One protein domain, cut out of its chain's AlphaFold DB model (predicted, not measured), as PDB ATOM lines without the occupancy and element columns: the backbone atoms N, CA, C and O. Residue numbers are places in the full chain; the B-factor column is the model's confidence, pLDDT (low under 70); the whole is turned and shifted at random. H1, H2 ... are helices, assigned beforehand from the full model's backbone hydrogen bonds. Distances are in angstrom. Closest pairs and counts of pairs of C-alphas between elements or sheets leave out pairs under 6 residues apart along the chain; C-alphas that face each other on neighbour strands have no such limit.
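Overview. This is residues 14 to 75 and 84 to 170 of the 173 residues of the protein "uncharacterized protein LOC117565420" of Drosophila albomicans (UniProt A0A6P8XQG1). Two long helices, H1 and H4, lie side by side and run opposite ways as the core of a rod; H2 folds back along part of H1, away from H4. Near the other end of the rod the hairpin of H5 and H6 packs on this pair through H6, which crosses both long helices, while short H3 sits where H4 begins. The printed part has 149 residues with six named helices, H1 to H6 in chain order, and no named strand: all helix, packed part aligned, part crossed. It is loose, with a radius of gyration of the C-alphas of 19.1 A, and spans 65 by 28 by 21 A.

Along the chain. H1, residues 14 to 47, begins at C-alpha 14 (238.476, 140.626, 207.900) and is 49.4 A long. H2 is residues 56 to 72, 24.8 A, and H3 residues 88 to 97. H4, residues 101 to 133, is 48.9 A. H5 is residues 139 to 150; H6, residues 153 to 169, is 25.1 A and ends at C-alpha 169 (230.573, 142.342, 221.256).

Arrangement. H1 and H4 touch at a shallow tilt of 9 degrees, closest at the C-alphas of Val 30 and Thr 113, 5.8 A. The hairpin H1 and H2 touches through H1 residues 32 to 46 alone, closest at C-alphas 32 and 70, 5.8 A. H6 residues 164 to 168 touch H1 at a steep tilt of 50 degrees, closest at C-alphas 20 and 167, 5.6 A. H2 and H4 are apart. Every O i to N i+4 pair is within hydrogen-bond range in H1, H4 and H5; H2 and H6 have 12 of 13, H3 5 of 6.

Size, cuts and confidence. The farthest C-alphas, of Glu 53 and Gly 135, are 65.3 A apart. Residues 76 to 83 are not printed; C-alphas 75 and 84 are 23.9 A apart across this cut. Of the links printed whole, none is long. Residues 50 to 52, 70 to 75, 84 to 89, 135 to 141 and 170 are under pLDDT 70.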
ATOM      1  N   SER A  14     239.157 140.048 209.068       75.56
ATOM      2  CA  SER A  14     238.476 140.626 207.900       75.56
ATOM      3  C   SER A  14     237.037 140.130 207.770       75.56
ATOM      4  O   SER A  14     236.143 140.951 207.639       75.56
ATOM      5  N   LEU A  15     236.771 138.822 207.911       80.69
ATOM      6  CA  LEU A  15     235.402 138.298 207.790       80.69
ATOM      7  C   LEU A  15     234.464 138.887 208.849       80.69
ATOM      8  O   LEU A  15     233.364 139.332 208.530       80.69
ATOM      9  N   GLU A  16     234.877 138.863 210.120       80.88
ATOM     10  CA  GLU A  16     234.044 139.398 211.201       80.88
ATOM     11  C   GLU A  16     233.826 140.906 211.030       80.88
ATOM     12  O   GLU A  16     232.729 141.402 211.281       80.88
ATOM     13  N   HIS A  17     234.847 141.625 210.558       84.56
ATOM     14  CA  HIS A  17     234.752 143.049 210.265       84.56
ATOM     15  C   HIS A  17     233.759 143.336 209.134       84.56
ATOM     16  O   HIS A  17     232.842 144.128 209.340       84.56
ATOM     17  N   ASP A  18     233.867 142.640 208.002       86.81
ATOM     18  CA  ASP A  18     233.003 142.838 206.833       86.81
ATOM     19  C   ASP A  18     231.539 142.481 207.150       86.81
ATOM     20  O   ASP A  18     230.604 143.190 206.765       86.81
ATOM     21  N   LEU A  19     231.317 141.402 207.911       88.62
ATOM     22  CA  LEU A  19     229.984 141.024 208.387       88.62
ATOM     23  C   LEU A  19     229.422 142.043 209.378       88.62
ATOM     24  O   LEU A  19     228.237 142.381 209.307       88.62
ATOM     25  N   ARG A  20     230.254 142.543 210.300       86.44
ATOM     26  CA  ARG A  20     229.865 143.590 211.248       86.44
ATOM     27  C   ARG A  20     229.481 144.862 210.503       86.44
ATOM     28  O   ARG A  20     228.422 145.408 210.791       86.44
ATOM     29  N   GLU A  21     230.282 145.306 209.540       87.94
ATOM     30  CA  GLU A  21     229.989 146.490 208.732       87.94
ATOM     31  C   GLU A  21     228.657 146.331 207.989       87.94
ATOM     32  O   GLU A  21     227.761 147.158 208.154       87.94
ATOM     33  N   ALA A  22     228.457 145.212 207.285       90.44
ATOM     34  CA  ALA A  22     227.205 144.933 206.583       90.44
ATOM     35  C   ALA A  22     225.983 144.898 207.526       90.44
ATOM     36  O   ALA A  22     224.903 145.394 207.182       90.44
ATOM     37  N   ALA A  23     226.130 144.340 208.731       89.75
ATOM     38  CA  ALA A  23     225.053 144.295 209.717       89.75
ATOM     39  C   ALA A  23     224.748 145.696 210.281       89.75
ATOM     40  O   ALA A  23     223.582 146.070 210.442       89.75
ATOM     41  N   VAL A  24     225.776 146.508 210.536       87.50
ATOM     42  CA  VAL A  24     225.616 147.900 210.976       87.50
ATOM     43  C   VAL A  24     224.923 148.737 209.901       87.50
ATOM     44  O   VAL A  24     223.945 149.419 210.210       87.50
ATOM     45  N   GLU A  25     225.347 148.638 208.639       89.06
ATOM     46  CA  GLU A  25     224.692 149.302 207.503       89.06
ATOM     47  C   GLU A  25     223.202 148.951 207.425       89.06
ATOM     48  O   GLU A  25     222.344 149.834 207.358       89.06
ATOM     49  N   THR A  26     222.881 147.660 207.517       92.00
ATOM     50  CA  THR A  26     221.497 147.167 207.484       92.00
ATOM     51  C   THR A  26     220.668 147.756 208.624       92.00
ATOM     52  O   THR A  26     219.540 148.208 208.421       92.00
ATOM     53  N   LYS A  27     221.231 147.833 209.837       87.75
ATOM     54  CA  LYS A  27     220.552 148.444 210.986       87.75
ATOM     55  C   LYS A  27     220.308 149.943 210.789       87.75
ATOM     56  O   LYS A  27     219.243 150.433 211.167       87.75
ATOM     57  N   ILE A  28     221.256 150.663 210.187       86.44
ATOM     58  CA  ILE A  28     221.096 152.083 209.844       86.44
ATOM     59  C   ILE A  28     219.926 152.262 208.870       86.44
ATOM     60  O   ILE A  28     219.087 153.136 209.093       86.44
ATOM     61  N   LEU A  29     219.835 151.427 207.830       90.19
ATOM     62  CA  LEU A  29     218.733 151.467 206.860       90.19
ATOM     63  C   LEU A  29     217.373 151.213 207.524       90.19
ATOM     64  O   LEU A  29     216.444 151.996 207.330       90.19
ATOM     65  N   VAL A  30     217.277 150.188 208.379       89.00
ATOM     66  CA  VAL A  30     216.056 149.894 209.151       89.00
ATOM     67  C   VAL A  30     215.653 151.086 210.026       89.00
ATOM     68  O   VAL A  30     214.502 151.512 209.983       89.00
ATOM     69  N   ASN A  31     216.589 151.674 210.776       85.12
ATOM     70  CA  ASN A  31     216.293 152.821 211.641       85.12
ATOM     71  C   ASN A  31     215.829 154.049 210.835       85.12
ATOM     72  O   ASN A  31     214.927 154.763 211.272       85.12
ATOM     73  N   LYS A  32     216.418 154.305 209.659       85.81
ATOM     74  CA  LYS A  32     215.981 155.394 208.770       85.81
ATOM     75  C   LYS A  32     214.545 155.184 208.289       85.81
ATOM     76  O   LYS A  32     213.748 156.118 208.359       85.81
ATOM     77  N   ALA A  33     214.202 153.965 207.870       88.69
ATOM     78  CA  ALA A  33     212.841 153.616 207.463       88.69
ATOM     79  C   ALA A  33     211.831 153.772 208.615       88.69
ATOM     80  O   ALA A  33     210.746 154.322 208.413       88.69
ATOM     81  N   GLU A  34     212.193 153.357 209.836       86.06
ATOM     82  CA  GLU A  34     211.363 153.558 211.033       86.06
ATOM     83  C   GLU A  34     211.110 155.052 211.297       86.06
ATOM     84  O   GLU A  34     209.964 155.466 211.471       86.06
ATOM     85  N   VAL A  35     212.160 155.883 211.277       84.44
ATOM     86  CA  VAL A  35     212.049 157.338 211.491       84.44
ATOM     87  C   VAL A  35     211.172 157.995 210.423       84.44
ATOM     88  O   VAL A  35     210.295 158.792 210.758       84.44
ATOM     89  N   GLN A  36     211.363 157.646 209.150       86.81
ATOM     90  CA  GLN A  36     210.542 158.160 208.049       86.81
ATOM     91  C   GLN A  36     209.070 157.759 208.188       86.81
ATOM     92  O   GLN A  36     208.189 158.586 207.962       86.81
ATOM     93  N   SER A  37     208.799 156.522 208.608       87.62
ATOM     94  CA  SER A  37     207.434 156.035 208.831       87.62
ATOM     95  C   SER A  37     206.733 156.810 209.946       87.62
ATOM     96  O   SER A  37     205.563 157.163 209.812       87.62
ATOM     97  N   ILE A  38     207.454 157.138 211.026       83.56
ATOM     98  CA  ILE A  38     206.918 157.965 212.114       83.56
ATOM     99  C   ILE A  38     206.636 159.388 211.620       83.56
ATOM    100  O   ILE A  38     205.561 159.907 211.892       83.56
ATOM    101  N   ILE A  39     207.551 160.009 210.868       85.44
ATOM    102  CA  ILE A  39     207.328 161.353 210.304       85.44
ATOM    103  C   ILE A  39     206.073 161.369 209.423       85.44
ATOM    104  O   ILE A  39     205.207 162.216 209.623       85.44
ATOM    105  N   LYS A  40     205.932 160.391 208.518       88.06
ATOM    106  CA  LYS A  40     204.755 160.252 207.648       88.06
ATOM    107  C   LYS A  40     203.462 160.109 208.456       88.06
ATOM    108  O   LYS A  40     202.447 160.699 208.105       88.06
ATOM    109  N   LEU A  41     203.494 159.348 209.550       86.56
ATOM    110  CA  LEU A  41     202.341 159.195 210.437       86.56
ATOM    111  C   LEU A  41     201.944 160.521 211.101       86.56
ATOM    112  O   LEU A  41     200.758 160.829 211.160       86.56
ATOM    113  N   ILE A  42     202.916 161.310 211.567       83.62
ATOM    114  CA  ILE A  42     202.661 162.631 212.163       83.62
ATOM    115  C   ILE A  42     202.004 163.559 211.137       83.62
ATOM    116  O   ILE A  42     200.971 164.152 211.428       83.62
ATOM    117  N   GLU A  43     202.552 163.620 209.923       86.25
ATOM    118  CA  GLU A  43     202.014 164.440 208.829       86.25
ATOM    119  C   GLU A  43     200.562 164.057 208.489       86.25
ATOM    120  O   GLU A  43     199.722 164.928 208.267       86.25
ATOM    121  N   VAL A  44     200.232 162.759 208.505       87.06
ATOM    122  CA  VAL A  44     198.857 162.278 208.305       87.06
ATOM    123  C   VAL A  44     197.938 162.711 209.446       87.06
ATOM    124  O   VAL A  44     196.847 163.212 209.181       87.06
ATOM    125  N   ILE A  45     198.358 162.539 210.701       82.94
ATOM    126  CA  ILE A  45     197.562 162.929 211.874       82.94
ATOM    127  C   ILE A  45     197.269 164.443 211.852       82.94
ATOM    128  O   ILE A  45     196.134 164.864 212.093       82.94
ATOM    129  N   GLU A  46     198.267 165.263 211.511       80.19
ATOM    130  CA  GLU A  46     198.126 166.718 211.379       80.19
ATOM    131  C   GLU A  46     197.184 167.107 210.233       80.19
ATOM    132  O   GLU A  46     196.288 167.934 210.422       80.19
ATOM    133  N   ALA A  47     197.333 166.484 209.060       80.31
ATOM    134  CA  ALA A  47     196.509 166.773 207.887       80.31
ATOM    135  C   ALA A  47     195.012 166.530 208.135       80.31
ATOM    136  O   ALA A  47     194.169 167.251 207.597       80.31
ATOM    137  N   HIS A  48     194.672 165.553 208.977       77.88
ATOM    138  CA  HIS A  48     193.284 165.247 209.309       77.88
ATOM    139  C   HIS A  48     192.702 166.146 210.416       77.88
ATOM    140  O   HIS A  48     191.513 166.036 210.708       77.88
ATOM    141  N   LYS A  49     193.492 167.057 211.012       70.62
ATOM    142  CA  LYS A  49     193.079 167.940 212.125       70.62
ATOM    143  C   LYS A  49     192.468 167.177 213.312       70.62
ATOM    144  O   LYS A  49     191.577 167.685 213.987       70.62
ATOM    145  N   ILE A  50     192.928 165.946 213.547       66.19
ATOM    146  CA  ILE A  50     192.374 165.060 214.587       66.19
ATOM    147  C   ILE A  50     192.978 165.369 215.972       66.19
ATOM    148  O   ILE A  50     192.455 164.938 216.998       66.19
ATOM    149  N   LEU A  51     194.055 166.157 216.028       67.31
ATOM    150  CA  LEU A  51     194.683 166.563 217.283       67.31
ATOM    151  C   LEU A  51     194.030 167.822 217.874       67.31
ATOM    152  O   LEU A  51     193.791 168.779 217.134       67.31
ATOM    153  N   PRO A  52     193.825 167.871 219.204       69.44
ATOM    154  CA  PRO A  52     193.565 169.120 219.914       69.44
ATOM    155  C   PRO A  52     194.667 170.152 219.629       69.44
ATOM    156  O   PRO A  52     195.846 169.795 219.531       69.44
ATOM    157  N   GLU A  53     194.309 171.437 219.530       71.75
ATOM    158  CA  GLU A  53     195.265 172.512 219.207       71.75
ATOM    159  C   GLU A  53     196.451 172.574 220.186       71.75
ATOM    160  O   GLU A  53     197.567 172.906 219.787       71.75
ATOM    161  N   GLU A  54     196.248 172.187 221.447       75.88
ATOM    162  CA  GLU A  54     197.289 172.133 222.482       75.88
ATOM    163  C   GLU A  54     198.370 171.053 222.270       75.88
ATOM    164  O   GLU A  54     199.467 171.159 222.828       75.88
ATOM    165  N   ASP A  55     198.094 170.023 221.466       72.81
ATOM    166  CA  ASP A  55     199.022 168.915 221.220       72.81
ATOM    167  C   ASP A  55     199.819 169.080 219.921       72.81
ATOM    168  O   ASP A  55     200.928 168.546 219.818       72.81
ATOM    169  N   LEU A  56     199.326 169.876 218.965       74.44
ATOM    170  CA  LEU A  56     200.017 170.168 217.700       74.44
ATOM    171  C   LEU A  56     201.472 170.643 217.895       74.44
ATOM    172  O   LEU A  56     202.362 170.081 217.250       74.44
ATOM    173  N   PRO A  57     201.788 171.584 218.814       80.06
ATOM    174  CA  PRO A  57     203.171 172.016 219.026       80.06
ATOM    175  C   PRO A  57     204.104 170.885 219.480       80.06
ATOM    176  O   PRO A  57     205.281 170.872 219.116       80.06
ATOM    177  N   LYS A  58     203.594 169.914 220.256       77.00
ATOM    178  CA  LYS A  58     204.382 168.774 220.755       77.00
ATOM    179  C   LYS A  58     204.723 167.810 219.620       77.00
ATOM    180  O   LYS A  58     205.861 167.350 219.530       77.00
ATOM    181  N   TRP A  59     203.760 167.536 218.741       75.25
ATOM    182  CA  TRP A  59     203.957 166.684 217.567       75.25
ATOM    183  C   TRP A  59     204.912 167.316 216.549       75.25
ATOM    184  O   TRP A  59     205.829 166.639 216.080       75.25
ATOM    185  N   HIS A  60     204.805 168.627 216.318       79.50
ATOM    186  CA  HIS A  60     205.758 169.375 215.495       79.50
ATOM    187  C   HIS A  60     207.181 169.348 216.069       79.50
ATOM    188  O   HIS A  60     208.134 169.036 215.349       79.50
ATOM    189  N   ALA A  61     207.345 169.623 217.368       79.94
ATOM    190  CA  ALA A  61     208.651 169.553 218.024       79.94
ATOM    191  C   ALA A  61     209.267 168.147 217.906       79.94
ATOM    192  O   ALA A  61     210.457 168.006 217.612       79.94
ATOM    193  N   TYR A  62     208.445 167.105 218.056       79.81
ATOM    194  CA  TYR A  62     208.875 165.721 217.890       79.81
ATOM    195  C   TYR A  62     209.285 165.398 216.442       79.81
ATOM    196  O   TYR A  62     210.341 164.804 216.224       79.81
ATOM    197  N   ALA A  63     208.524 165.842 215.436       79.25
ATOM    198  CA  ALA A  63     208.875 165.658 214.027       79.25
ATOM    199  C   ALA A  63     210.202 166.348 213.656       79.25
ATOM    200  O   ALA A  63     211.024 165.767 212.942       79.25
ATOM    201  N   VAL A  64     210.451 167.558 214.171       80.06
ATOM    202  CA  VAL A  64     211.726 168.277 213.988       80.06
ATOM    203  C   VAL A  64     212.887 167.499 214.610       80.06
ATOM    204  O   VAL A  64     213.922 167.314 213.963       80.06
ATOM    205  N   GLN A  65     212.711 166.981 215.829       80.25
ATOM    206  CA  GLN A  65     213.722 166.156 216.490       80.25
ATOM    207  C   GLN A  65     214.042 164.895 215.669       80.25
ATOM    208  O   GLN A  65     215.207 164.616 215.384       80.25
ATOM    209  N   LEU A  66     213.021 164.167 215.212       77.88
ATOM    210  CA  LEU A  66     213.184 162.959 214.398       77.88
ATOM    211  C   LEU A  66     213.906 163.225 213.069       77.88
ATOM    212  O   LEU A  66     214.769 162.442 212.665       77.88
ATOM    213  N   LYS A  67     213.606 164.350 212.408       77.44
ATOM    214  CA  LYS A  67     214.299 164.764 211.177       77.44
ATOM    215  C   LYS A  67     215.797 164.961 211.412       77.44
ATOM    216  O   LYS A  67     216.587 164.559 210.562       77.44
ATOM    217  N   SER A  68     216.197 165.497 212.568       75.12
ATOM    218  CA  SER A  68     217.620 165.626 212.906       75.12
ATOM    219  C   SER A  68     218.297 164.263 213.101       75.12
ATOM    220  O   SER A  68     219.392 164.044 212.590       75.12
ATOM    221  N   TRP A  69     217.618 163.291 213.720       70.31
ATOM    222  CA  TRP A  69     218.144 161.929 213.862       70.31
ATOM    223  C   TRP A  69     218.319 161.222 212.523       70.31
ATOM    224  O   TRP A  69     219.346 160.584 212.325       70.31
ATOM    225  N   ASN A  70     217.397 161.391 211.570       69.75
ATOM    226  CA  ASN A  70     217.542 160.810 210.229       69.75
ATOM    227  C   ASN A  70     218.885 161.192 209.556       69.75
ATOM    228  O   ASN A  70     219.464 160.402 208.808       69.75
ATOM    229  N   VAL A  71     219.411 162.383 209.869       61.25
ATOM    230  CA  VAL A  71     220.701 162.895 209.376       61.25
ATOM    231  C   VAL A  71     221.889 162.370 210.200       61.25
ATOM    232  O   VAL A  71     222.974 162.167 209.652       61.25
ATOM    233  N   THR A  72     221.698 162.110 211.497       61.19
ATOM    234  CA  THR A  72     222.771 161.792 212.459       61.19
ATOM    235  C   THR A  72     222.894 160.301 212.824       61.19
ATOM    236  O   THR A  72     223.797 159.958 213.583       61.19
ATOM    237  N   ILE A  73     222.073 159.382 212.283       60.72
ATOM    238  CA  ILE A  73     222.244 157.917 212.468       60.72
ATOM    239  C   ILE A  73     223.558 157.452 211.802       60.72
ATOM    240  O   ILE A  73     223.562 156.917 210.693       60.72
ATOM    241  N   LYS A  74     224.696 157.694 212.456       51.47
ATOM    242  CA  LYS A  74     226.011 157.194 212.045       51.47
ATOM    243  C   LYS A  74     226.803 156.504 213.154       51.47
ATOM    244  O   LYS A  74     227.729 155.786 212.809       51.47
ATOM    245  N   THR A  75     226.463 156.639 214.435       48.41
ATOM    246  CA  THR A  75     227.365 156.121 215.489       48.41
ATOM    247  C   THR A  75     226.731 155.776 216.831       48.41
ATOM    248  O   THR A  75     227.369 155.068 217.607       48.41
ATOM    249  N   LEU A  84     206.421 158.870 223.331       50.12
ATOM    250  CA  LEU A  84     205.426 159.338 224.327       50.12
ATOM    251  C   LEU A  84     204.168 158.472 224.606       50.12
ATOM    252  O   LEU A  84     203.385 158.809 225.488       50.12
ATOM    253  N   LEU A  85     203.953 157.377 223.876       48.50
ATOM    254  CA  LEU A  85     202.837 156.444 224.042       48.50
ATOM    255  C   LEU A  85     203.382 155.012 224.001       48.50
ATOM    256  O   LEU A  85     204.095 154.643 223.058       48.50
ATOM    257  N   THR A  86     203.047 154.215 225.019       46.88
ATOM    258  CA  THR A  86     203.484 152.825 225.212       46.88
ATOM    259  C   THR A  86     202.281 151.875 225.299       46.88
ATOM    260  O   THR A  86     201.235 152.235 225.828       46.88
ATOM    261  N   GLY A  87     202.437 150.645 224.791       54.78
ATOM    262  CA  GLY A  87     201.470 149.546 224.951       54.78
ATOM    263  C   GLY A  87     200.486 149.325 223.784       54.78
ATOM    264  O   GLY A  87     200.476 150.108 222.842       54.78
ATOM    265  N   PRO A  88     199.656 148.262 223.828       59.47
ATOM    266  CA  PRO A  88     198.736 147.866 222.745       59.47
ATOM    267  C   PRO A  88     197.646 148.899 222.420       59.47
ATOM    268  O   PRO A  88     197.156 148.962 221.297       59.47
ATOM    269  N   GLU A  89     197.282 149.747 223.386       65.75
ATOM    270  CA  GLU A  89     196.369 150.876 223.159       65.75
ATOM    271  C   GLU A  89     196.960 151.938 222.227       65.75
ATOM    272  O   GLU A  89     196.212 152.713 221.635       65.75
ATOM    273  N   LYS A  90     198.290 151.968 222.069       73.88
ATOM    274  CA  LYS A  90     198.980 152.877 221.157       73.88
ATOM    275  C   LYS A  90     198.535 152.645 219.722       73.88
ATOM    276  O   LYS A  90     198.128 153.593 219.070       73.88
ATOM    277  N   ASP A  91     198.614 151.409 219.244       75.88
ATOM    278  CA  ASP A  91     198.370 151.102 217.835       75.88
ATOM    279  C   ASP A  91     196.901 151.364 217.484       75.88
ATOM    280  O   ASP A  91     196.614 151.944 216.442       75.88
ATOM    281  N   ARG A  92     195.976 151.069 218.412       75.88
ATOM    282  CA  ARG A  92     194.556 151.417 218.255       75.88
ATOM    283  C   ARG A  92     194.337 152.930 218.193       75.88
ATOM    284  O   ARG A  92     193.666 153.402 217.285       75.88
ATOM    285  N   LYS A  93     194.932 153.696 219.115       74.50
ATOM    286  CA  LYS A  93     194.836 155.167 219.109       74.50
ATOM    287  C   LYS A  93     195.485 155.785 217.872       74.50
ATOM    288  O   LYS A  93     194.962 156.751 217.339       74.50
ATOM    289  N   LEU A  94     196.603 155.238 217.395       77.75
ATOM    290  CA  LEU A  94     197.251 155.697 216.165       77.75
ATOM    291  C   LEU A  94     196.399 155.396 214.932       77.75
ATOM    292  O   LEU A  94     196.303 156.247 214.051       77.75
ATOM    293  N   GLU A  95     195.752 154.233 214.872       82.81
ATOM    294  CA  GLU A  95     194.803 153.905 213.803       82.81
ATOM    295  C   GLU A  95     193.587 154.844 213.828       82.81
ATOM    296  O   GLU A  95     193.219 155.386 212.789       82.81
ATOM    297  N   GLU A  96     193.023 155.112 215.013       78.19
ATOM    298  CA  GLU A  96     191.939 156.085 215.212       78.19
ATOM    299  C   GLU A  96     192.365 157.500 214.766       78.19
ATOM    300  O   GLU A  96     191.673 158.134 213.969       78.19
ATOM    301  N   TYR A  97     193.532 157.986 215.208       77.88
ATOM    302  CA  TYR A  97     194.039 159.326 214.876       77.88
ATOM    303  C   TYR A  97     194.464 159.501 213.422       77.88
ATOM    304  O   TYR A  97     194.515 160.625 212.933       77.88
ATOM    305  N   SER A  98     194.807 158.416 212.737       80.31
ATOM    306  CA  SER A  98     195.206 158.439 211.328       80.31
ATOM    307  C   SER A  98     194.081 158.013 210.385       80.31
ATOM    308  O   SER A  98     194.318 157.887 209.183       80.31
ATOM    309  N   ASN A  99     192.875 157.780 210.919       83.31
ATOM    310  CA  ASN A  99     191.705 157.303 210.185       83.31
ATOM    311  C   ASN A  99     192.009 156.079 209.294       83.31
ATOM    312  O   ASN A  99     191.649 156.035 208.118       83.31
ATOM    313  N   GLY A 100     192.727 155.098 209.845       83.75
ATOM    314  CA  GLY A 100     193.055 153.854 209.144       83.75
ATOM    315  C   GLY A 100     194.379 153.846 208.366       83.75
ATOM    316  O   GLY A 100     194.776 152.816 207.827       83.75
ATOM    317  N   ALA A 101     195.091 154.976 208.268       87.38
ATOM    318  CA  ALA A 101     196.335 155.039 207.492       87.38
ATOM    319  C   ALA A 101     197.541 154.394 208.204       87.38
ATOM    320  O   ALA A 101     198.505 153.994 207.543       87.38
ATOM    321  N   TYR A 102     197.513 154.288 209.537       87.94
ATOM    322  CA  TYR A 102     198.611 153.731 210.328       87.94
ATOM    323  C   TYR A 102     198.911 152.269 209.965       87.94
ATOM    324  O   TYR A 102     200.077 151.929 209.759       87.94
ATOM    325  N   SER A 103     197.892 151.426 209.795       88.81
ATOM    326  CA  SER A 103     198.044 150.024 209.385       88.81
ATOM    327  C   SER A 103     198.761 149.875 208.039       88.81
ATOM    328  O   SER A 103     199.648 149.029 207.898       88.81
ATOM    329  N   THR A 104     198.451 150.748 207.077       90.31
ATOM    330  CA  THR A 104     199.123 150.787 205.769       90.31
ATOM    331  C   THR A 104     200.594 151.189 205.918       90.31
ATOM    332  O   THR A 104     201.472 150.488 205.425       90.31
ATOM    333  N   ILE A 105     200.890 152.254 206.674       91.12
ATOM    334  CA  ILE A 105     202.274 152.701 206.931       91.12
ATOM    335  C   ILE A 105     203.090 151.608 207.640       91.12
ATOM    336  O   ILE A 105     204.254 151.381 207.307       91.12
ATOM    337  N   LEU A 106     202.491 150.916 208.612       89.12
ATOM    338  CA  LEU A 106     203.142 149.821 209.326       89.12
ATOM    339  C   LEU A 106     203.432 148.634 208.399       89.12
ATOM    340  O   LEU A 106     204.493 148.015 208.512       89.12
ATOM    341  N   SER A 107     202.511 148.320 207.486       91.56
ATOM    342  CA  SER A 107     202.706 147.284 206.470       91.56
ATOM    343  C   SER A 107     203.862 147.631 205.530       91.56
ATOM    344  O   SER A 107     204.760 146.808 205.349       91.56
ATOM    345  N   ASP A 108     203.895 148.861 205.007       93.19
ATOM    346  CA  ASP A 108     204.973 149.354 204.138       93.19
ATOM    347  C   ASP A 108     206.339 149.249 204.834       93.19
ATOM    348  O   ASP A 108     207.310 148.745 204.263       93.19
ATOM    349  N   LEU A 109     206.412 149.671 206.103       92.25
ATOM    350  CA  LEU A 109     207.624 149.568 206.914       92.25
ATOM    351  C   LEU A 109     208.079 148.111 207.060       92.25
ATOM    352  O   LEU A 109     209.259 147.821 206.875       92.25
ATOM    353  N   ARG A 110     207.167 147.190 207.390       91.06
ATOM    354  CA  ARG A 110     207.486 145.759 207.544       91.06
ATOM    355  C   ARG A 110     207.988 145.140 206.245       91.06
ATOM    356  O   ARG A 110     208.941 144.365 206.269       91.06
ATOM    357  N   GLN A 111     207.380 145.491 205.115       93.56
ATOM    358  CA  GLN A 111     207.824 145.007 203.811       93.56
ATOM    359  C   GLN A 111     209.230 145.524 203.476       93.56
ATOM    360  O   GLN A 111     210.092 144.752 203.056       93.56
ATOM    361  N   LEU A 112     209.488 146.812 203.716       94.38
ATOM    362  CA  LEU A 112     210.793 147.416 203.460       94.38
ATOM    363  C   LEU A 112     211.893 146.833 204.361       94.38
ATOM    364  O   LEU A 112     212.988 146.537 203.886       94.38
ATOM    365  N   THR A 113     211.620 146.616 205.652       92.94
ATOM    366  CA  THR A 113     212.607 146.002 206.558       92.94
ATOM    367  C   THR A 113     212.879 144.542 206.205       92.94
ATOM    368  O   THR A 113     214.033 144.116 206.255       92.94
ATOM    369  N   ALA A 114     211.862 143.786 205.776       92.25
ATOM    370  CA  ALA A 114     212.042 142.429 205.264       92.25
ATOM    371  C   ALA A 114     212.965 142.391 204.033       92.25
ATOM    372  O   ALA A 114     213.821 141.504 203.937       92.25
ATOM    373  N   GLN A 115     212.844 143.375 203.135       95.00
ATOM    374  CA  GLN A 115     213.760 143.524 202.004       95.00
ATOM    375  C   GLN A 115     215.200 143.755 202.483       95.00
ATOM    376  O   GLN A 115     216.089 143.003 202.093       95.00
ATOM    377  N   TYR A 116     215.429 144.702 203.399       95.44
ATOM    378  CA  TYR A 116     216.774 144.969 203.929       95.44
ATOM    379  C   TYR A 116     217.417 143.748 204.595       95.44
ATOM    380  O   TYR A 116     218.611 143.508 204.420       95.44
ATOM    381  N   TYR A 117     216.647 142.940 205.330       94.88
ATOM    382  CA  TYR A 117     217.177 141.697 205.895       94.88
ATOM    383  C   TYR A 117     217.548 140.669 204.824       94.88
ATOM    384  O   TYR A 117     218.531 139.948 204.984       94.88
ATOM    385  N   THR A 118     216.783 140.600 203.737       93.69
ATOM    386  CA  THR A 118     217.072 139.704 202.610       93.69
ATOM    387  C   THR A 118     218.344 140.134 201.877       93.69
ATOM    388  O   THR A 118     219.211 139.303 201.614       93.69
ATOM    389  N   ASP A 119     218.513 141.434 201.639       95.25
ATOM    390  CA  ASP A 119     219.720 141.985 201.015       95.25
ATOM    391  C   ASP A 119     220.966 141.709 201.874       95.25
ATOM    392  O   ASP A 119     222.005 141.274 201.366       95.25
ATOM    393  N   PHE A 120     220.849 141.878 203.196       94.81
ATOM    394  CA  PHE A 120     221.907 141.516 204.138       94.81
ATOM    395  C   PHE A 120     222.238 140.020 204.097       94.81
ATOM    396  O   PHE A 120     223.414 139.665 204.040       94.81
ATOM    397  N   GLN A 121     221.228 139.142 204.089       93.38
ATOM    398  CA  GLN A 121     221.425 137.692 203.990       93.38
ATOM    399  C   GLN A 121     222.231 137.319 202.739       93.38
ATOM    400  O   GLN A 121     223.163 136.516 202.822       93.38
ATOM    401  N   ILE A 122     221.909 137.916 201.590       92.75
ATOM    402  CA  ILE A 122     222.635 137.681 200.337       92.75
ATOM    403  C   ILE A 122     224.082 138.179 200.457       92.75
ATOM    404  O   ILE A 122     225.013 137.420 200.179       92.75
ATOM    405  N   LYS A 123     224.290 139.422 200.920       92.75
ATOM    406  CA  LYS A 123     225.631 140.011 201.089       92.75
ATOM    407  C   LYS A 123     226.497 139.158 202.022       92.75
ATOM    408  O   LYS A 123     227.606 138.789 201.648       92.75
ATOM    409  N   ALA A 124     225.981 138.782 203.187       90.75
ATOM    410  CA  ALA A 124     226.692 137.957 204.159       90.75
ATOM    411  C   ALA A 124     227.025 136.554 203.620       90.75
ATOM    412  O   ALA A 124     228.147 136.087 203.805       90.75
ATOM    413  N   SER A 125     226.102 135.915 202.890       89.31
ATOM    414  CA  SER A 125     226.355 134.610 202.258       89.31
ATOM    415  C   SER A 125     227.520 134.674 201.267       89.31
ATOM    416  O   SER A 125     228.376 133.790 201.260       89.31
ATOM    417  N   ASN A 126     227.600 135.746 200.474       89.44
ATOM    418  CA  ASN A 126     228.698 135.948 199.526       89.44
ATOM    419  C   ASN A 126     230.045 136.134 200.238       89.44
ATOM    420  O   ASN A 126     231.032 135.523 199.833       89.44
ATOM    421  N   ILE A 127     230.081 136.926 201.318       87.25
ATOM    422  CA  ILE A 127     231.300 137.139 202.117       87.25
ATOM    423  C   ILE A 127     231.767 135.807 202.737       87.25
ATOM    424  O   ILE A 127     232.946 135.462 202.651       87.25
ATOM    425  N   ILE A 128     230.849 135.015 203.306       85.19
ATOM    426  CA  ILE A 128     231.164 133.706 203.904       85.19
ATOM    427  C   ILE A 128     231.691 132.722 202.851       85.19
ATOM    428  O   ILE A 128     232.678 132.031 203.103       85.19
ATOM    429  N   ASN A 129     231.068 132.654 201.671       84.56
ATOM    430  CA  ASN A 129     231.505 131.752 200.601       84.56
ATOM    431  C   ASN A 129     232.908 132.109 200.092       84.56
ATOM    432  O   ASN A 129     233.754 131.222 199.992       84.56
ATOM    433  N   ALA A 130     233.195 133.397 199.876       83.25
ATOM    434  CA  ALA A 130     234.528 133.857 199.485       83.25
ATOM    435  C   ALA A 130     235.599 133.516 200.545       83.25
ATOM    436  O   ALA A 130     236.721 133.116 200.214       83.25
ATOM    437  N   ALA A 131     235.249 133.614 201.832       80.81
ATOM    438  CA  ALA A 131     236.132 133.209 202.922       80.81
ATOM    439  C   ALA A 131     236.397 131.689 202.917       80.81
ATOM    440  O   ALA A 131     237.546 131.265 203.070       80.81
ATOM    441  N   LYS A 132     235.366 130.864 202.675       79.81
ATOM    442  CA  LYS A 132     235.490 129.397 202.582       79.81
ATOM    443  C   LYS A 132     236.380 128.959 201.421       79.81
ATOM    444  O   LYS A 132     237.240 128.104 201.614       79.81
ATOM    445  N   GLU A 133     236.228 129.573 200.248       79.81
ATOM    446  CA  GLU A 133     237.098 129.331 199.084       79.81
ATOM    447  C   GLU A 133     238.569 129.670 199.375       79.81
ATOM    448  O   GLU A 133     239.477 129.031 198.845       79.81
ATOM    449  N   SER A 134     238.806 130.617 200.285       74.00
ATOM    450  CA  SER A 134     240.140 131.014 200.749       74.00
ATOM    451  C   SER A 134     240.692 130.133 201.887       74.00
ATOM    452  O   SER A 134     241.756 130.426 202.432       74.00
ATOM    453  N   GLY A 135     239.988 129.060 202.268       68.44
ATOM    454  CA  GLY A 135     240.391 128.125 203.326       68.44
ATOM    455  C   GLY A 135     240.055 128.573 204.753       68.44
ATOM    456  O   GLY A 135     240.485 127.932 205.713       68.44
ATOM    457  N   TYR A 136     239.286 129.653 204.923       68.31
ATOM    458  CA  TYR A 136     238.847 130.111 206.237       68.31
ATOM    459  C   TYR A 136     237.606 129.337 206.704       68.31
ATOM    460  O   TYR A 136     236.604 129.250 205.996       68.31
ATOM    461  N   THR A 137     237.654 128.800 207.924       63.97
ATOM    462  CA  THR A 137     236.526 128.102 208.558       63.97
ATOM    463  C   THR A 137     236.253 128.701 209.935       63.97
ATOM    464  O   THR A 137     237.144 128.780 210.778       63.97
ATOM    465  N   ASN A 138     235.016 129.146 210.174       69.44
ATOM    466  CA  ASN A 138     234.574 129.640 211.478       69.44
ATOM    467  C   ASN A 138     233.183 129.080 211.801       69.44
ATOM    468  O   ASN A 138     232.156 129.616 211.386       69.44
ATOM    469  N   ILE A 139     233.188 127.986 212.567       63.50
ATOM    470  CA  ILE A 139     231.998 127.220 212.967       63.50
ATOM    471  C   ILE A 139     231.002 128.096 213.748       63.50
ATOM    472  O   ILE A 139     229.789 127.932 213.615       63.50
ATOM    473  N   PHE A 140     231.499 129.057 214.533       65.75
ATOM    474  CA  PHE A 140     230.661 129.963 215.314       65.75
ATOM    475  C   PHE A 140     229.808 130.860 214.405       65.75
ATOM    476  O   PHE A 140     228.585 130.896 214.557       65.75
ATOM    477  N   LEU A 141     230.426 131.516 213.416       69.12
ATOM    478  CA  LEU A 141     229.712 132.366 212.457       69.12
ATOM    479  C   LEU A 141     228.751 131.560 211.570       69.12
ATOM    480  O   LEU A 141     227.637 132.022 211.324       69.12
ATOM    481  N   ASP A 142     229.138 130.348 211.161       70.94
ATOM    482  CA  ASP A 142     228.280 129.455 210.370       70.94
ATOM    483  C   ASP A 142     226.986 129.086 211.123       70.94
ATOM    484  O   ASP A 142     225.899 129.156 210.549       70.94
ATOM    485  N   SER A 143     227.076 128.750 212.416       70.88
ATOM    486  CA  SER A 143     225.907 128.342 213.215       70.88
ATOM    487  C   SER A 143     224.903 129.478 213.463       70.88
ATOM    488  O   SER A 143     223.701 129.287 213.304       70.88
ATOM    489  N   ILE A 144     225.375 130.684 213.795       72.44
ATOM    490  CA  ILE A 144     224.499 131.824 214.133       72.44
ATOM    491  C   ILE A 144     223.908 132.457 212.874       72.44
ATOM    492  O   ILE A 144     222.764 132.916 212.878       72.44
ATOM    493  N   PHE A 145     224.673 132.487 211.781       85.62
ATOM    494  CA  PHE A 145     224.150 132.959 210.507       85.62
ATOM    495  C   PHE A 145     223.096 132.000 209.939       85.62
ATOM    496  O   PHE A 145     222.123 132.469 209.354       85.62
ATOM    497  N   ALA A 146     223.232 130.685 210.163       83.06
ATOM    498  CA  ALA A 146     222.232 129.704 209.746       83.06
ATOM    499  C   ALA A 146     220.854 129.980 210.370       83.06
ATOM    500  O   ALA A 146     219.865 130.019 209.638       83.06
ATOM    501  N   ASP A 147     220.792 130.263 211.677       85.62
ATOM    502  CA  ASP A 147     219.537 130.605 212.367       85.62
ATOM    503  C   ASP A 147     218.869 131.854 211.769       85.62
ATOM    504  O   ASP A 147     217.659 131.880 211.543       85.62
ATOM    505  N   PHE A 148     219.653 132.892 211.463       90.69
ATOM    506  CA  PHE A 148     219.145 134.088 210.787       90.69
ATOM    507  C   PHE A 148     218.671 133.790 209.354       90.69
ATOM    508  O   PHE A 148     217.607 134.264 208.952       90.69
ATOM    509  N   ALA A 149     219.433 133.001 208.594       87.88
ATOM    510  CA  ALA A 149     219.172 132.714 207.186       87.88
ATOM    511  C   ALA A 149     217.862 131.942 206.959       87.88
ATOM    512  O   ALA A 149     217.201 132.146 205.937       87.88
ATOM    513  N   VAL A 150     217.479 131.082 207.907       88.25
ATOM    514  CA  VAL A 150     216.229 130.304 207.846       88.25
ATOM    515  C   VAL A 150     215.054 130.985 208.547       88.25
ATOM    516  O   VAL A 150     213.914 130.559 208.386       88.25
ATOM    517  N   ALA A 151     215.298 132.031 209.341       88.56
ATOM    518  CA  ALA A 151     214.231 132.751 210.021       88.56
ATOM    519  C   ALA A 151     213.366 133.540 209.029       88.56
ATOM    520  O   ALA A 151     213.868 134.084 208.050       88.56
ATOM    521  N   GLU A 152     212.075 133.684 209.326       86.00
ATOM    522  CA  GLU A 152     211.114 134.435 208.510       86.00
ATOM    523  C   GLU A 152     210.321 135.434 209.366       86.00
ATOM    524  O   GLU A 152     210.202 135.276 210.587       86.00
ATOM    525  N   GLY A 153     209.789 136.478 208.722       82.69
ATOM    526  CA  GLY A 153     208.954 137.500 209.363       82.69
ATOM    527  C   GLY A 153     209.595 138.123 210.608       82.69
ATOM    528  O   GLY A 153     210.795 138.400 210.642       82.69
ATOM    529  N   ASP A 154     208.800 138.297 211.665       79.44
ATOM    530  CA  ASP A 154     209.233 138.924 212.923       79.44
ATOM    531  C   ASP A 154     210.375 138.163 213.626       79.44
ATOM    532  O   ASP A 154     211.187 138.748 214.355       79.44
ATOM    533  N   ARG A 155     210.492 136.847 213.389       85.94
ATOM    534  CA  ARG A 155     211.605 136.056 213.936       85.94
ATOM    535  C   ARG A 155     212.929 136.489 213.321       85.94
ATOM    536  O   ARG A 155     213.916 136.589 214.048       85.94
ATOM    537  N   ARG A 156     212.954 136.816 212.024       89.44
ATOM    538  CA  ARG A 156     214.167 137.266 211.322       89.44
ATOM    539  C   ARG A 156     214.751 138.529 211.955       89.44
ATOM    540  O   ARG A 156     215.956 138.588 212.179       89.44
ATOM    541  N   GLN A 157     213.908 139.489 212.338       88.75
ATOM    542  CA  GLN A 157     214.341 140.685 213.071       88.75
ATOM    543  C   GLN A 157     214.990 140.343 214.421       88.75
ATOM    544  O   GLN A 157     216.023 140.913 214.778       88.75
ATOM    545  N   SER A 158     214.399 139.411 215.171       87.69
ATOM    546  CA  SER A 158     214.928 138.988 216.474       87.69
ATOM    547  C   SER A 158     216.297 138.317 216.331       87.69
ATOM    548  O   SER A 158     217.245 138.702 217.016       87.69
ATOM    549  N   TYR A 159     216.431 137.380 215.387       89.19
ATOM    550  CA  TYR A 159     217.704 136.717 215.098       89.19
ATOM    551  C   TYR A 159     218.757 137.681 214.561       89.19
ATOM    552  O   TYR A 159     219.910 137.609 214.979       89.19
ATOM    553  N   PHE A 160     218.368 138.641 213.720       91.00
ATOM    554  CA  PHE A 160     219.267 139.706 213.290       91.00
ATOM    555  C   PHE A 160     219.790 140.525 214.478       91.00
ATOM    556  O   PHE A 160     220.978 140.819 214.549       91.00
ATOM    557  N   GLY A 161     218.927 140.863 215.443       87.38
ATOM    558  CA  GLY A 161     219.335 141.565 216.663       87.38
ATOM    559  C   GLY A 161     220.347 140.773 217.500       87.38
ATOM    560  O   GLY A 161     221.315 141.348 218.005       87.38
ATOM    561  N   ILE A 162     220.160 139.454 217.605       85.88
ATOM    562  CA  ILE A 162     221.102 138.545 218.276       85.88
ATOM    563  C   ILE A 162     222.433 138.505 217.516       85.88
ATOM    564  O   ILE A 162     223.483 138.707 218.129       85.88
ATOM    565  N   LEU A 163     222.389 138.300 216.197       87.19
ATOM    566  CA  LEU A 163     223.562 138.259 215.323       87.19
ATOM    567  C   LEU A 163     224.374 139.555 215.433       87.19
ATOM    568  O   LEU A 163     225.560 139.506 215.742       87.19
ATOM    569  N   LEU A 164     223.731 140.712 215.257       87.50
ATOM    570  CA  LEU A 164     224.375 142.022 215.355       87.50
ATOM    571  C   LEU A 164     225.017 142.235 216.731       87.50
ATOM    572  O   LEU A 164     226.152 142.696 216.815       87.50
ATOM    573  N   SER A 165     224.321 141.872 217.811       83.69
ATOM    574  CA  SER A 165     224.859 142.004 219.170       83.69
ATOM    575  C   SER A 165     226.121 141.164 219.361       83.69
ATOM    576  O   SER A 165     227.091 141.646 219.940       83.69
ATOM    577  N   ARG A 166     226.133 139.930 218.846       80.06
ATOM    578  CA  ARG A 166     227.303 139.045 218.921       80.06
ATOM    579  C   ARG A 166     228.460 139.551 218.059       80.06
ATOM    580  O   ARG A 166     229.581 139.603 218.550       80.06
ATOM    581  N   LEU A 167     228.175 140.016 216.838       80.81
ATOM    582  CA  LEU A 167     229.169 140.627 215.946       80.81
ATOM    583  C   LEU A 167     229.798 141.886 216.552       80.81
ATOM    584  O   LEU A 167     230.985 142.109 216.364       80.81
ATOM    585  N   ILE A 168     229.031 142.713 217.270       75.12
ATOM    586  CA  ILE A 168     229.545 143.936 217.911       75.12
ATOM    587  C   ILE A 168     230.367 143.612 219.161       75.12
ATOM    588  O   ILE A 168     231.406 144.233 219.382       75.12
ATOM    589  N   LYS A 169     229.907 142.671 219.991       72.31
ATOM    590  CA  LYS A 169     230.573 142.342 221.256       72.31
ATOM    591  C   LYS A 169     231.792 141.428 221.099       72.31
ATOM    592  O   LYS A 169     232.546 141.292 222.056       72.31
ATOM    593  N   GLY A 170     231.983 140.801 219.934       60.84
ATOM    594  CA  GLY A 170     233.050 139.817 219.716       60.84
ATOM    595  C   GLY A 170     232.927 138.584 220.624       60.84
ATOM    596  O   GLY A 170     233.916 137.902 220.880       60.84
TER     597      GLY A 170